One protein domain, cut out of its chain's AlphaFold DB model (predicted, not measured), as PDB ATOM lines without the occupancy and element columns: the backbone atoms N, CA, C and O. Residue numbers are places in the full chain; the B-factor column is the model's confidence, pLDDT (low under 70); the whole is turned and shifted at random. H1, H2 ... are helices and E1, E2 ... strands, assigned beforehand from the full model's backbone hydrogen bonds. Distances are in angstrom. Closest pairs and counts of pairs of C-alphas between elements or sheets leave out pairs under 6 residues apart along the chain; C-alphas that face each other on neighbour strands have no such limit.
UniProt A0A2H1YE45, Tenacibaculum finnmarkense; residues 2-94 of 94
ATOM      1  N   ALA A   2      85.636 120.079 108.785       57.88
ATOM      2  CA  ALA A   2      86.437 119.168 109.631       57.88
ATOM      3  C   ALA A   2      87.385 119.850 110.645       57.88
ATOM      4  O   ALA A   2      87.518 119.398 111.776       57.88
ATOM      5  N   LYS A   3      87.998 120.985 110.281       57.50
ATOM      6  CA  LYS A   3      88.960 121.697 111.146       57.50
ATOM      7  C   LYS A   3      88.361 122.186 112.475       57.50
ATOM      8  O   LYS A   3      89.078 122.273 113.461       57.50
ATOM      9  N   LYS A   4      87.055 122.486 112.503       58.22
ATOM     10  CA  LYS A   4      86.357 123.024 113.683       58.22
ATOM     11  C   LYS A   4      86.079 121.945 114.739       58.22
ATOM     12  O   LYS A   4      86.053 122.268 115.913       58.22
ATOM     13  N   LEU A   5      85.928 120.688 114.311       57.28
ATOM     14  CA  LEU A   5      85.750 119.520 115.186       57.28
ATOM     15  C   LEU A   5      87.071 118.978 115.745       57.28
ATOM     16  O   LEU A   5      87.084 118.376 116.801       57.28
ATOM     17  N   LEU A   6      88.185 119.215 115.049       61.25
ATOM     18  CA  LEU A   6      89.529 118.833 115.503       61.25
ATOM     19  C   LEU A   6      90.201 119.901 116.383       61.25
ATOM     20  O   LEU A   6      91.349 119.729 116.786       61.25
ATOM     21  N   THR A   7      89.540 121.038 116.619       68.25
ATOM     22  CA  THR A   7      90.105 122.107 117.448       68.25
ATOM     23  C   THR A   7      89.772 121.821 118.906       68.25
ATOM     24  O   THR A   7      88.604 121.834 119.275       68.25
ATOM     25  N   GLN A   8      90.801 121.578 119.717       69.50
ATOM     26  CA  GLN A   8      90.658 121.324 121.149       69.50
ATOM     27  C   GLN A   8      90.004 122.523 121.859       69.50
ATOM     28  O   GLN A   8      90.409 123.667 121.645       69.50
ATOM     29  N   GLU A   9      89.005 122.265 122.710       78.12
ATOM     30  CA  GLU A   9      88.368 123.296 123.537       78.12
ATOM     31  C   GLU A   9      89.377 123.859 124.546       78.12
ATOM     32  O   GLU A   9      89.936 123.131 125.369       78.12
ATOM     33  N   GLN A  10      89.593 125.174 124.504       79.31
ATOM     34  CA  GLN A  10      90.314 125.884 125.551       79.31
ATOM     35  C   GLN A  10      89.307 126.391 126.585       79.31
ATOM     36  O   GLN A  10      88.379 127.120 126.240       79.31
ATOM     37  N   PHE A  11      89.493 126.014 127.851       82.31
ATOM     38  CA  PHE A  11      88.638 126.504 128.929       82.31
ATOM     39  C   PHE A  11      88.926 127.968 129.249       82.31
ATOM     40  O   PHE A  11      90.081 128.402 129.255       82.31
ATOM     41  N   ASP A  12      87.864 128.698 129.583       82.19
ATOM     42  CA  ASP A  12      87.979 130.056 130.091       82.19
ATOM     43  C   ASP A  12      88.797 130.092 131.386       82.19
ATOM     44  O   ASP A  12      88.742 129.189 132.230       82.19
ATOM     45  N   GLY A  13      89.545 131.182 131.557       84.88
ATOM     46  CA  GLY A  13      90.252 131.448 132.800       84.88
ATOM     47  C   GLY A  13      89.276 131.540 133.974       84.88
ATOM     48  O   GLY A  13      88.202 132.133 133.876       84.88
ATOM     49  N   TYR A  14      89.670 130.981 135.114       87.06
ATOM     50  CA  TYR A  14      88.908 131.068 136.353       87.06
ATOM     51  C   TYR A  14      89.742 131.716 137.454       87.06
ATOM     52  O   TYR A  14      90.969 131.641 137.470       87.06
ATOM     53  N   PHE A  15      89.050 132.347 138.399       89.00
ATOM     54  CA  PHE A  15      89.658 132.969 139.566       89.00
ATOM     55  C   PHE A  15      89.062 132.363 140.832       89.00
ATOM     56  O   PHE A  15      87.838 132.341 141.000       89.00
ATOM     57  N   THR A  16      89.927 131.889 141.722       91.19
ATOM     58  CA  THR A  16      89.554 131.399 143.048       91.19
ATOM     59  C   THR A  16      90.390 132.102 144.107       91.19
ATOM     60  O   THR A  16      91.544 132.462 143.882       91.19
ATOM     61  N   LEU A  17      89.785 132.308 145.275       92.25
ATOM     62  CA  LEU A  17      90.443 132.894 146.434       92.25
ATOM     63  C   LEU A  17      90.433 131.876 147.571       92.25
ATOM     64  O   LEU A  17      89.384 131.314 147.887       92.25
ATOM     65  N   ASN A  18      91.602 131.638 148.159       94.00
ATOM     66  CA  ASN A  18      91.782 130.727 149.283       94.00
ATOM     67  C   ASN A  18      92.270 131.530 150.487       94.00
ATOM     68  O   ASN A  18      93.163 132.366 150.354       94.00
ATOM     69  N   ALA A  19      91.691 131.266 151.651       94.56
ATOM     70  CA  ALA A  19      92.063 131.889 152.909       94.56
ATOM     71  C   ALA A  19      92.549 130.811 153.878       94.56
ATOM     72  O   ALA A  19      91.888 129.793 154.070       94.56
ATOM     73  N   ILE A  20      93.700 131.035 154.501       95.19
ATOM     74  CA  ILE A  20      94.236 130.170 155.549       95.19
ATOM     75  C   ILE A  20      94.622 131.029 156.743       95.19
ATOM     76  O   ILE A  20      95.210 132.098 156.592       95.19
ATOM     77  N   GLY A  21      94.269 130.563 157.932       95.88
ATOM     78  CA  GLY A  21      94.562 131.240 159.179       95.88
ATOM     79  C   GLY A  21      94.774 130.229 160.285       95.88
ATOM     80  O   GLY A  21      94.146 129.175 160.329       95.88
ATOM     81  N   GLY A  22      95.671 130.548 161.198       94.69
ATOM     82  CA  GLY A  22      95.894 129.707 162.353       94.69
ATOM     83  C   GLY A  22      96.556 130.474 163.469       94.69
ATOM     84  O   GLY A  22      97.151 131.533 163.261       94.69
ATOM     85  N   LYS A  23      96.417 129.934 164.669       94.69
ATOM     86  CA  LYS A  23      97.031 130.466 165.867       94.69
ATOM     87  C   LYS A  23      97.495 129.327 166.745       94.69
ATOM     88  O   LYS A  23      96.783 128.347 166.944       94.69
ATOM     89  N   THR A  24      98.678 129.511 167.305       93.31
ATOM     90  CA  THR A  24      99.220 128.622 168.321       93.31
ATOM     91  C   THR A  24      99.302 129.383 169.629       93.31
ATOM     92  O   THR A  24      99.745 130.531 169.665       93.31
ATOM     93  N   TRP A  25      98.867 128.739 170.704       93.75
ATOM     94  CA  TRP A  25      98.952 129.244 172.063       93.75
ATOM     95  C   TRP A  25      99.884 128.357 172.879       93.75
ATOM     96  O   TRP A  25      99.853 127.128 172.780       93.75
ATOM     97  N   TRP A  26     100.703 128.999 173.703       92.00
ATOM     98  CA  TRP A  26     101.468 128.325 174.739       92.00
ATOM     99  C   TRP A  26     100.579 128.121 175.967       92.00
ATOM    100  O   TRP A  26      99.946 129.069 176.430       92.00
ATOM    101  N   VAL A  27     100.519 126.888 176.476       87.62
ATOM    102  CA  VAL A  27      99.621 126.488 177.579       87.62
ATOM    103  C   VAL A  27     100.375 126.164 178.877       87.62
ATOM    104  O   VAL A  27      99.776 125.709 179.847       87.62
ATOM    105  N   GLY A  28     101.688 126.419 178.917       85.56
ATOM    106  CA  GLY A  28     102.554 126.128 180.065       85.56
ATOM    107  C   GLY A  28     103.204 124.741 180.004       85.56
ATOM    108  O   GLY A  28     102.818 123.895 179.207       85.56
ATOM    109  N   GLN A  29     104.229 124.506 180.832       84.88
ATOM    110  CA  GLN A  29     104.941 123.212 180.927       84.88
ATOM    111  C   GLN A  29     105.429 122.666 179.568       84.88
ATOM    112  O   GLN A  29     105.328 121.472 179.310       84.88
ATOM    113  N   ASN A  30     105.925 123.542 178.686       85.38
ATOM    114  CA  ASN A  30     106.339 123.201 177.315       85.38
ATOM    115  C   ASN A  30     105.227 122.679 176.374       85.38
ATOM    116  O   ASN A  30     105.529 122.223 175.273       85.38
ATOM    117  N   LYS A  31     103.951 122.809 176.760       91.94
ATOM    118  CA  LYS A  31     102.794 122.383 175.963       91.94
ATOM    119  C   LYS A  31     102.299 123.497 175.047       91.94
ATOM    120  O   LYS A  31     102.278 124.675 175.428       91.94
ATOM    121  N   TYR A  32     101.826 123.113 173.866       93.06
ATOM    122  CA  TYR A  32     101.263 124.028 172.874       93.06
ATOM    123  C   TYR A  32      99.949 123.487 172.315       93.06
ATOM    124  O   TYR A  32      99.825 122.293 172.041       93.06
ATOM    125  N   ILE A  33      98.986 124.382 172.104       93.62
ATOM    126  CA  ILE A  33      97.761 124.104 171.347       93.62
ATOM    127  C   ILE A  33      97.816 124.939 170.074       93.62
ATOM    128  O   ILE A  33      97.930 126.159 170.143       93.62
ATOM    129  N   GLY A  34      97.748 124.289 168.919       94.25
ATOM    130  CA  GLY A  34      97.626 124.925 167.612       94.25
ATOM    131  C   GLY A  34      96.219 124.748 167.058       94.25
ATOM    132  O   GLY A  34      95.683 123.644 167.069       94.25
ATOM    133  N   PHE A  35      95.632 125.819 166.542       95.94
ATOM    134  CA  PHE A  35      94.410 125.781 165.750       95.94
ATOM    135  C   PHE A  35      94.696 126.338 164.363       95.94
ATOM    136  O   PHE A  35      95.218 127.445 164.237       95.94
ATOM    137  N   PHE A  36      94.320 125.599 163.328       96.44
ATOM    138  CA  PHE A  36      94.415 126.028 161.942       96.44
ATOM    139  C   PHE A  36      93.076 125.822 161.245       96.44
ATOM    140  O   PHE A  36      92.441 124.779 161.379       96.44
ATOM    141  N   ALA A  37      92.666 126.817 160.473       96.38
ATOM    142  CA  ALA A  37      91.493 126.787 159.626       96.38
ATOM    143  C   ALA A  37      91.879 127.249 158.220       96.38
ATOM    144  O   ALA A  37      92.584 128.245 158.047       96.38
ATOM    145  N   SER A  38      91.394 126.552 157.204       95.94
ATOM    146  CA  SER A  38      91.478 127.014 155.826       95.94
ATOM    147  C   SER A  38      90.129 126.909 155.133       95.94
ATOM    148  O   SER A  38      89.340 125.990 155.361       95.94
ATOM    149  N   VAL A  39      89.862 127.899 154.291       94.62
ATOM    150  CA  VAL A  39      88.708 127.967 153.407       94.62
ATOM    151  C   VAL A  39      89.235 128.088 151.988       94.62
ATOM    152  O   VAL A  39      89.868 129.083 151.628       94.62
ATOM    153  N   SER A  40      88.977 127.069 151.184       93.44
ATOM    154  CA  SER A  40      89.346 127.042 149.773       93.44
ATOM    155  C   SER A  40      88.144 127.400 148.907       93.44
ATOM    156  O   SER A  40      87.024 126.991 149.209       93.44
ATOM    157  N   ASN A  41      88.378 128.133 147.815       92.69
ATOM    158  CA  ASN A  41      87.338 128.642 146.915       92.69
ATOM    159  C   ASN A  41      86.253 129.457 147.655       92.69
ATOM    160  O   ASN A  41      85.065 129.155 147.583       92.69
ATOM    161  N   VAL A  42      86.670 130.518 148.356       89.25
ATOM    162  CA  VAL A  42      85.785 131.411 149.138       89.25
ATOM    163  C   VAL A  42      84.665 132.013 148.280       89.25
ATOM    164  O   VAL A  42      83.558 132.224 148.760       89.25
ATOM    165  N   LEU A  43      84.935 132.244 146.993       89.75
ATOM    166  CA  LEU A  43      83.969 132.788 146.033       89.75
ATOM    167  C   LEU A  43      82.932 131.758 145.555       89.75
ATOM    168  O   LEU A  43      82.055 132.109 144.769       89.75
ATOM    169  N   ASN A  44      83.061 130.497 145.981       87.00
ATOM    170  CA  ASN A  44      82.220 129.366 145.595       87.00
ATOM    171  C   ASN A  44      82.009 129.250 144.074       87.00
ATOM    172  O   ASN A  44      80.916 128.937 143.598       87.00
ATOM    173  N   LYS A  45      83.051 129.537 143.287       84.94
ATOM    174  CA  LYS A  45      82.964 129.471 141.827       84.94
ATOM    175  C   LYS A  45      83.075 128.027 141.362       84.94
ATOM    176  O   LYS A  45      84.035 127.343 141.708       84.94
ATOM    177  N   ALA A  46      82.122 127.582 140.547       83.31
ATOM    178  CA  ALA A  46      82.254 126.349 139.782       83.31
ATOM    179  C   ALA A  46      83.122 126.626 138.547       83.31
ATOM    180  O   ALA A  46      82.865 127.576 137.808       83.31
ATOM    181  N   TYR A  47      84.158 125.818 138.331       84.50
ATOM    182  CA  TYR A  47      85.055 125.949 137.184       84.50
ATOM    183  C   TYR A  47      85.422 124.574 136.629       84.50
ATOM    184  O   TYR A  47      85.527 123.603 137.384       84.50
ATOM    185  N   LYS A  48      85.608 124.494 135.306       85.69
ATOM    186  CA  LYS A  48      86.103 123.287 134.638       85.69
ATOM    187  C   LYS A  48      87.598 123.161 134.938       85.69
ATOM    188  O   LYS A  48      88.375 124.054 134.612       85.69
ATOM    189  N   THR A  49      88.002 122.078 135.590       83.62
ATOM    190  CA  THR A  49      89.423 121.783 135.848       83.62
ATOM    191  C   THR A  49      90.065 121.019 134.702       83.62
ATOM    192  O   THR A  49      91.286 120.992 134.589       83.62
ATOM    193  N   GLY A  50      89.249 120.377 133.872       83.56
ATOM    194  CA  GLY A  50      89.708 119.519 132.799       83.56
ATOM    195  C   GLY A  50      88.549 118.775 132.155       83.56
ATOM    196  O   GLY A  50      87.377 119.037 132.431       83.56
ATOM    197  N   GLY A  51      88.887 117.800 131.332       83.50
ATOM    198  CA  GLY A  51      87.930 116.893 130.731       83.50
ATOM    199  C   GLY A  51      88.614 115.948 129.762       83.50
ATOM    200  O   GLY A  51      89.833 115.991 129.589       83.50
ATOM    201  N   TYR A  52      87.818 115.104 129.127       80.94
ATOM    202  CA  TYR A  52      88.265 114.276 128.020       80.94
ATOM    203  C   TYR A  52      87.152 114.114 126.992       80.94
ATOM    204  O   TYR A  52      85.960 114.104 127.318       80.94
ATOM    205  N   GLU A  53      87.567 113.958 125.745       72.12
ATOM    206  CA  GLU A  53      86.689 113.607 124.636       72.12
ATOM    207  C   GLU A  53      86.718 112.085 124.465       72.12
ATOM    208  O   GLU A  53      87.769 111.448 124.610       72.12
ATOM    209  N   GLN A  54      85.564 111.461 124.223       68.44
ATOM    210  CA  GLN A  54      85.521 110.014 124.047       68.44
ATOM    211  C   GLN A  54      85.999 109.641 122.643       68.44
ATOM    212  O   GLN A  54      85.302 109.847 121.660       68.44
ATOM    213  N   GLY A  55      87.153 108.977 122.543       64.75
ATOM    214  CA  GLY A  55      87.719 108.529 121.260       64.75
ATOM    215  C   GLY A  55      86.934 107.425 120.529       64.75
ATOM    216  O   GLY A  55      87.444 106.855 119.569       64.75
ATOM    217  N   ARG A  56      85.718 107.079 120.978       65.06
ATOM    218  CA  ARG A  56      84.857 106.085 120.308       65.06
ATOM    219  C   ARG A  56      84.298 106.611 118.989       65.06
ATOM    220  O   ARG A  56      84.033 105.823 118.086       65.06
ATOM    221  N   THR A  57      84.217 107.927 118.851       60.72
ATOM    222  CA  THR A  57      83.737 108.612 117.655       60.72
ATOM    223  C   THR A  57      84.911 109.159 116.839       60.72
ATOM    224  O   THR A  57      85.009 110.337 116.531       60.72
ATOM    225  N   ALA A  58      85.858 108.290 116.476       58.12
ATOM    226  CA  ALA A  58      87.082 108.685 115.763       58.12
ATOM    227  C   ALA A  58      86.868 109.073 114.281       58.12
ATOM    228  O   ALA A  58      87.829 109.378 113.576       58.12
ATOM    229  N   ASN A  59      85.627 109.034 113.782       65.00
ATOM    230  CA  ASN A  59      85.284 109.358 112.399       65.00
ATOM    231  C   ASN A  59      84.308 110.541 112.351       65.00
ATOM    232  O   ASN A  59      83.274 110.528 113.016       65.00
ATOM    233  N   TYR A  60      84.615 111.523 111.500       61.53
ATOM    234  CA  TYR A  60      83.842 112.753 111.297       61.53
ATOM    235  C   TYR A  60      82.342 112.503 111.074       61.53
ATOM    236  O   TYR A  60      81.514 113.256 111.578       61.53
ATOM    237  N   GLY A  61      81.985 111.436 110.351       65.50
ATOM    238  CA  GLY A  61      80.582 111.096 110.088       65.50
ATOM    239  C   GLY A  61      79.814 110.639 111.331       65.50
ATOM    240  O   GLY A  61      78.642 110.970 111.474       65.50
ATOM    241  N   LEU A  62      80.477 109.924 112.244       65.75
ATOM    242  CA  LEU A  62      79.864 109.458 113.488       65.75
ATOM    243  C   LEU A  62      79.755 110.600 114.505       65.75
ATOM    244  O   LEU A  62      78.740 110.709 115.178       65.75
ATOM    245  N   GLU A  63      80.755 111.484 114.561       66.50
ATOM    246  CA  GLU A  63      80.751 112.639 115.467       66.50
ATOM    247  C   GLU A  63      79.704 113.659 115.027       66.50
ATOM    248  O   GLU A  63      78.937 114.158 115.840       66.50
ATOM    249  N   SER A  64      79.586 113.910 113.719       64.38
ATOM    250  CA  SER A  64      78.535 114.784 113.193       64.38
ATOM    251  C   SER A  64      77.130 114.217 113.406       64.38
ATOM    252  O   SER A  64      76.196 115.003 113.532       64.38
ATOM    253  N   ALA A  65      76.964 112.891 113.408       67.44
ATOM    254  CA  ALA A  65      75.679 112.252 113.679       67.44
ATOM    255  C   ALA A  65      75.341 112.261 115.180       67.44
ATOM    256  O   ALA A  65      74.186 112.468 115.536       67.44
ATOM    257  N   ASP A  66      76.335 112.092 116.058       67.12
ATOM    258  CA  ASP A  66      76.137 112.122 117.511       67.12
ATOM    259  C   ASP A  66      75.912 113.547 118.040       67.12
ATOM    260  O   ASP A  66      75.042 113.768 118.874       67.12
ATOM    261  N   ASN A  67      76.621 114.538 117.492       66.75
ATOM    262  CA  ASN A  67      76.457 115.958 117.826       66.75
ATOM    263  C   ASN A  67      75.157 116.556 117.240       66.75
ATOM    264  O   ASN A  67      74.720 117.626 117.651       66.75
ATOM    265  N   ALA A  68      74.522 115.867 116.282       70.75
ATOM    266  CA  ALA A  68      73.195 116.222 115.774       70.75
ATOM    267  C   ALA A  68      72.048 115.743 116.686       70.75
ATOM    268  O   ALA A  68      70.911 116.177 116.498       70.75
ATOM    269  N   ASN A  69      72.323 114.871 117.664       69.75
ATOM    270  CA  ASN A  69      71.348 114.491 118.684       69.75
ATOM    271  C   ASN A  69      71.201 115.606 119.732       69.75
ATOM    272  O   ASN A  69      72.165 116.294 120.056       69.75
ATOM    273  N   GLU A  70      70.010 115.743 120.329       63.91
ATOM    274  CA  GLU A  70      69.754 116.728 121.399       63.91
ATOM    275  C   GLU A  70      70.687 116.552 122.612       63.91
ATOM    276  O   GLU A  70      71.059 117.520 123.273       63.91
ATOM    277  N   THR A  71      71.105 115.311 122.878       68.94
ATOM    278  CA  THR A  71      72.145 114.965 123.853       68.94
ATOM    279  C   THR A  71      73.147 114.011 123.200       68.94
ATOM    280  O   THR A  71      72.776 112.863 122.931       68.94
ATOM    281  N   PRO A  72      74.399 114.436 122.967       70.62
ATOM    282  CA  PRO A  72      75.425 113.570 122.395       70.62
ATOM    283  C   PRO A  72      75.727 112.396 123.331       70.62
ATOM    284  O   PRO A  72      75.943 112.590 124.533       70.62
ATOM    285  N   VAL A  73      75.763 111.175 122.802       71.12
ATOM    286  CA  VAL A  73      76.019 109.957 123.588       71.12
ATOM    287  C   VAL A  73      77.501 109.854 123.963       71.12
ATOM    288  O   VAL A  73      77.839 109.389 125.056       71.12
ATOM    289  N   PHE A  74      78.386 110.329 123.087       71.88
ATOM    290  CA  PHE A  74      79.842 110.303 123.230       71.88
ATOM    291  C   PHE A  74      80.448 111.705 123.382       71.88
ATOM    292  O   PHE A  74      81.655 111.882 123.213       71.88
ATOM    293  N   GLY A  75      79.623 112.685 123.764       72.00
ATOM    294  CA  GLY A  75      80.045 114.064 123.980       72.00
ATOM    295  C   GLY A  75      81.171 114.221 125.007       72.00
ATOM    296  O   GLY A  75      81.447 113.348 125.842       72.00
ATOM    297  N   THR A  76      81.819 115.380 124.952       74.88
ATOM    298  CA  THR A  76      82.919 115.758 125.840       74.88
ATOM    299  C   THR A  76      82.488 115.734 127.308       74.88
ATOM    300  O   THR A  76      81.434 116.240 127.701       74.88
ATOM    301  N   LYS A  77      83.312 115.113 128.157       81.19
ATOM    302  CA  LYS A  77      83.063 115.024 129.599       81.19
ATOM    303  C   LYS A  77      84.018 115.936 130.340       81.19
ATOM    304  O   LYS A  77      85.224 115.863 130.132       81.19
ATOM    305  N   TYR A  78      83.479 116.741 131.250       86.44
ATOM    306  CA  TYR A  78      84.250 117.719 132.012       86.44
ATOM    307  C   TYR A  78      84.390 117.311 133.475       86.44
ATOM    308  O   TYR A  78      83.461 116.778 134.087       86.44
ATOM    309  N   TRP A  79      85.547 117.615 134.051       86.12
ATOM    310  CA  TRP A  79      85.759 117.606 135.490       86.12
ATOM    311  C   TRP A  79      85.560 119.011 136.037       86.12
ATOM    312  O   TRP A  79      86.002 119.997 135.443       86.12
ATOM    313  N   TYR A  80      84.913 119.089 137.194       86.94
ATOM    314  CA  TYR A  80      84.650 120.347 137.873       86.94
ATOM    315  C   TYR A  80      85.460 120.430 139.160       86.94
ATOM    316  O   TYR A  80      85.574 119.458 139.912       86.94
ATOM    317  N   GLY A  81      86.021 121.611 139.410       83.12
ATOM    318  CA  GLY A  81      86.642 121.942 140.682       83.12
ATOM    319  C   GLY A  81      85.621 121.894 141.818       83.12
ATOM    320  O   GLY A  81      84.429 122.135 141.621       83.12
ATOM    321  N   ARG A  82      86.094 121.581 143.028       83.25
ATOM    322  CA  ARG A  82      85.240 121.606 144.222       83.25
ATOM    323  C   ARG A  82      84.837 123.057 144.525       83.25
ATOM    324  O   ARG A  82      85.632 123.984 144.349       83.25
ATOM    325  N   GLY A  83      83.597 123.233 144.983       88.19
ATOM    326  CA  GLY A  83      83.101 124.510 145.500       88.19
ATOM    327  C   GLY A  83      83.802 124.924 146.799       88.19
ATOM    328  O   GLY A  83      84.866 124.396 147.146       88.19
ATOM    329  N   ALA A  84      83.193 125.847 147.540       92.31
ATOM    330  CA  ALA A  84      83.714 126.290 148.830       92.31
ATOM    331  C   ALA A  84      83.962 125.091 149.765       92.31
ATOM    332  O   ALA A  84      83.057 124.309 150.057       92.31
ATOM    333  N   SER A  85      85.213 124.919 150.190       93.25
ATOM    334  CA  SER A  85      85.662 123.783 151.000       93.25
ATOM    335  C   SER A  85      86.315 124.284 152.280       93.25
ATOM    336  O   SER A  85      87.130 125.202 152.240       93.25
ATOM    337  N   TYR A  86      85.985 123.656 153.408       94.06
ATOM    338  CA  TYR A  86      86.430 124.072 154.736       94.06
ATOM    339  C   TYR A  86      87.276 122.971 155.365       94.06
ATOM    340  O   TYR A  86      86.888 121.802 155.355       94.06
ATOM    341  N   PHE A  87      88.417 123.342 155.928       96.06
ATOM    342  CA  PHE A  87      89.293 122.433 156.647       96.06
ATOM    343  C   PHE A  87      89.671 123.039 157.993       96.06
ATOM    344  O   PHE A  87      90.060 124.201 158.075       96.06
ATOM    345  N   LEU A  88      89.544 122.239 159.049       95.56
ATOM    346  CA  LEU A  88      89.853 122.624 160.421       95.56
ATOM    347  C   LEU A  88      90.815 121.600 161.015       95.56
ATOM    348  O   LEU A  88      90.620 120.394 160.870       95.56
ATOM    349  N   ASN A  89      91.837 122.083 161.707       95.94
ATOM    350  CA  ASN A  89      92.816 121.261 162.390       95.94
ATOM    351  C   ASN A  89      93.085 121.808 163.790       95.94
ATOM    352  O   ASN A  89      93.333 122.999 163.975       95.94
ATOM    353  N   VAL A  90      93.062 120.905 164.768       94.25
ATOM    354  CA  VAL A  90      93.480 121.178 166.140       94.25
ATOM    355  C   VAL A  90      94.656 120.265 166.440       94.25
ATOM    356  O   VAL A  90      94.559 119.048 166.291       94.25
ATOM    357  N   ASN A  91      95.769 120.854 166.850       93.56
ATOM    358  CA  ASN A  91      96.978 120.150 167.227       93.56
ATOM    359  C   ASN A  91      97.284 120.404 168.704       93.56
ATOM    360  O   ASN A  91      97.193 121.535 169.180       93.56
ATOM    361  N   TYR A  92      97.679 119.351 169.413       92.00
ATOM    362  CA  TYR A  92      98.193 119.438 170.772       92.00
ATOM    363  C   TYR A  92      99.584 118.814 170.817       92.00
ATOM    364  O   TYR A  92      99.770 117.674 170.385       92.00
ATOM    365  N   ARG A  93     100.552 119.566 171.339       88.50
ATOM    366  CA  ARG A  93     101.945 119.146 171.500       88.50
ATOM    367  C   ARG A  93     102.297 119.130 172.985       88.50
ATOM    368  O   ARG A  93     102.083 120.138 173.661       88.50
ATOM    369  N   PHE A  94     102.824 117.996 173.448       89.25
ATOM    370  CA  PHE A  94     103.319 117.768 174.809       89.25
ATOM    371  C   PHE A  94     104.846 117.853 174.885       89.25
ATOM    372  O   PHE A  94     105.504 117.678 173.830       89.25
TER     373      PHE A  94
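Overview. This is residues 2 to 94 of the 94 residues of a protein of Tenacibaculum finnmarkense (UniProt A0A2H1YE45). The domain is a long, thin rod: a slab of three long antiparallel strands, E1, E2 and E5, makes one end, and the small helices H1 and H2 lie at the other. Between these ends the short strands E3 and E4 pair side by side, and no helix covers the faces of the three-stranded sheet. The printed part has 93 residues with two named helices and five named strands, in the order H1 E1 E2 E3 H2 E4 E5; the larger sheet runs E1 - E2 - E5, and the smaller one, E3 - E4, is antiparallel too. The class is mixed, helices and strands. The whole is extended, with a radius of gyration of the C-alphas of 23.5 A and spans of 76 by 22 by 22 A.

Arrangement. H1, residues 2 to 5, and H2, residues 60 to 66, are close but not clearly touching; their closest C-alphas, those of Ala 2 and Tyr 60, are 7.1 A apart. Neither helix is on the sheet of E1, residues 19 to 28, E2, residues 31 to 40, and E5, residues 85 to 93. E1 and E2 form a hairpin, antiparallel at 171 degrees, with N 23 and O 35 within hydrogen-bond range at 2.8 A. E2, the inner strand, is also antiparallel to E5 at 171 degrees, with N 36 and O 89 at 2.9 A and N 89 and O 36 at 2.8 A. E3, residues 48 to 52, is antiparallel to E4, residues 77 to 80, at 156 degrees, with N 79 and O 50 at 2.8 A. E2 and E3 are apart, and so are E4 and E5. In H2 every O i to N i+4 pair is within hydrogen-bond range; H1 is too short for such a pair.

Along the chain. H1 begins at C-alpha 2, (86.437, 119.168, 109.631). E1 measures 29.7 A from first to last C-alpha and ends at C-alpha 28, (102.554, 126.128, 180.065). E2 measures 29.8 A, E3 11.4 A, H2 9.9 A and E4 10.0 A. E5 measures 26.6 A and ends at C-alpha 93, (101.945, 119.146, 171.500).

Size, cuts and confidence. The two C-alphas farthest apart, those of Gln 29 and Gly 61, are 75.9 A apart. The printed part has no cut and ends at Phe 94, the chain's last residue. The link from H1 to E1, residues 6 to 18, is long; those from E1 to E2 and from E4 to E5 are tight. The mean pLDDT of the printed part is 81.7, and residues 2 to 8, 54 to 67 and 69 to 71 are under 70.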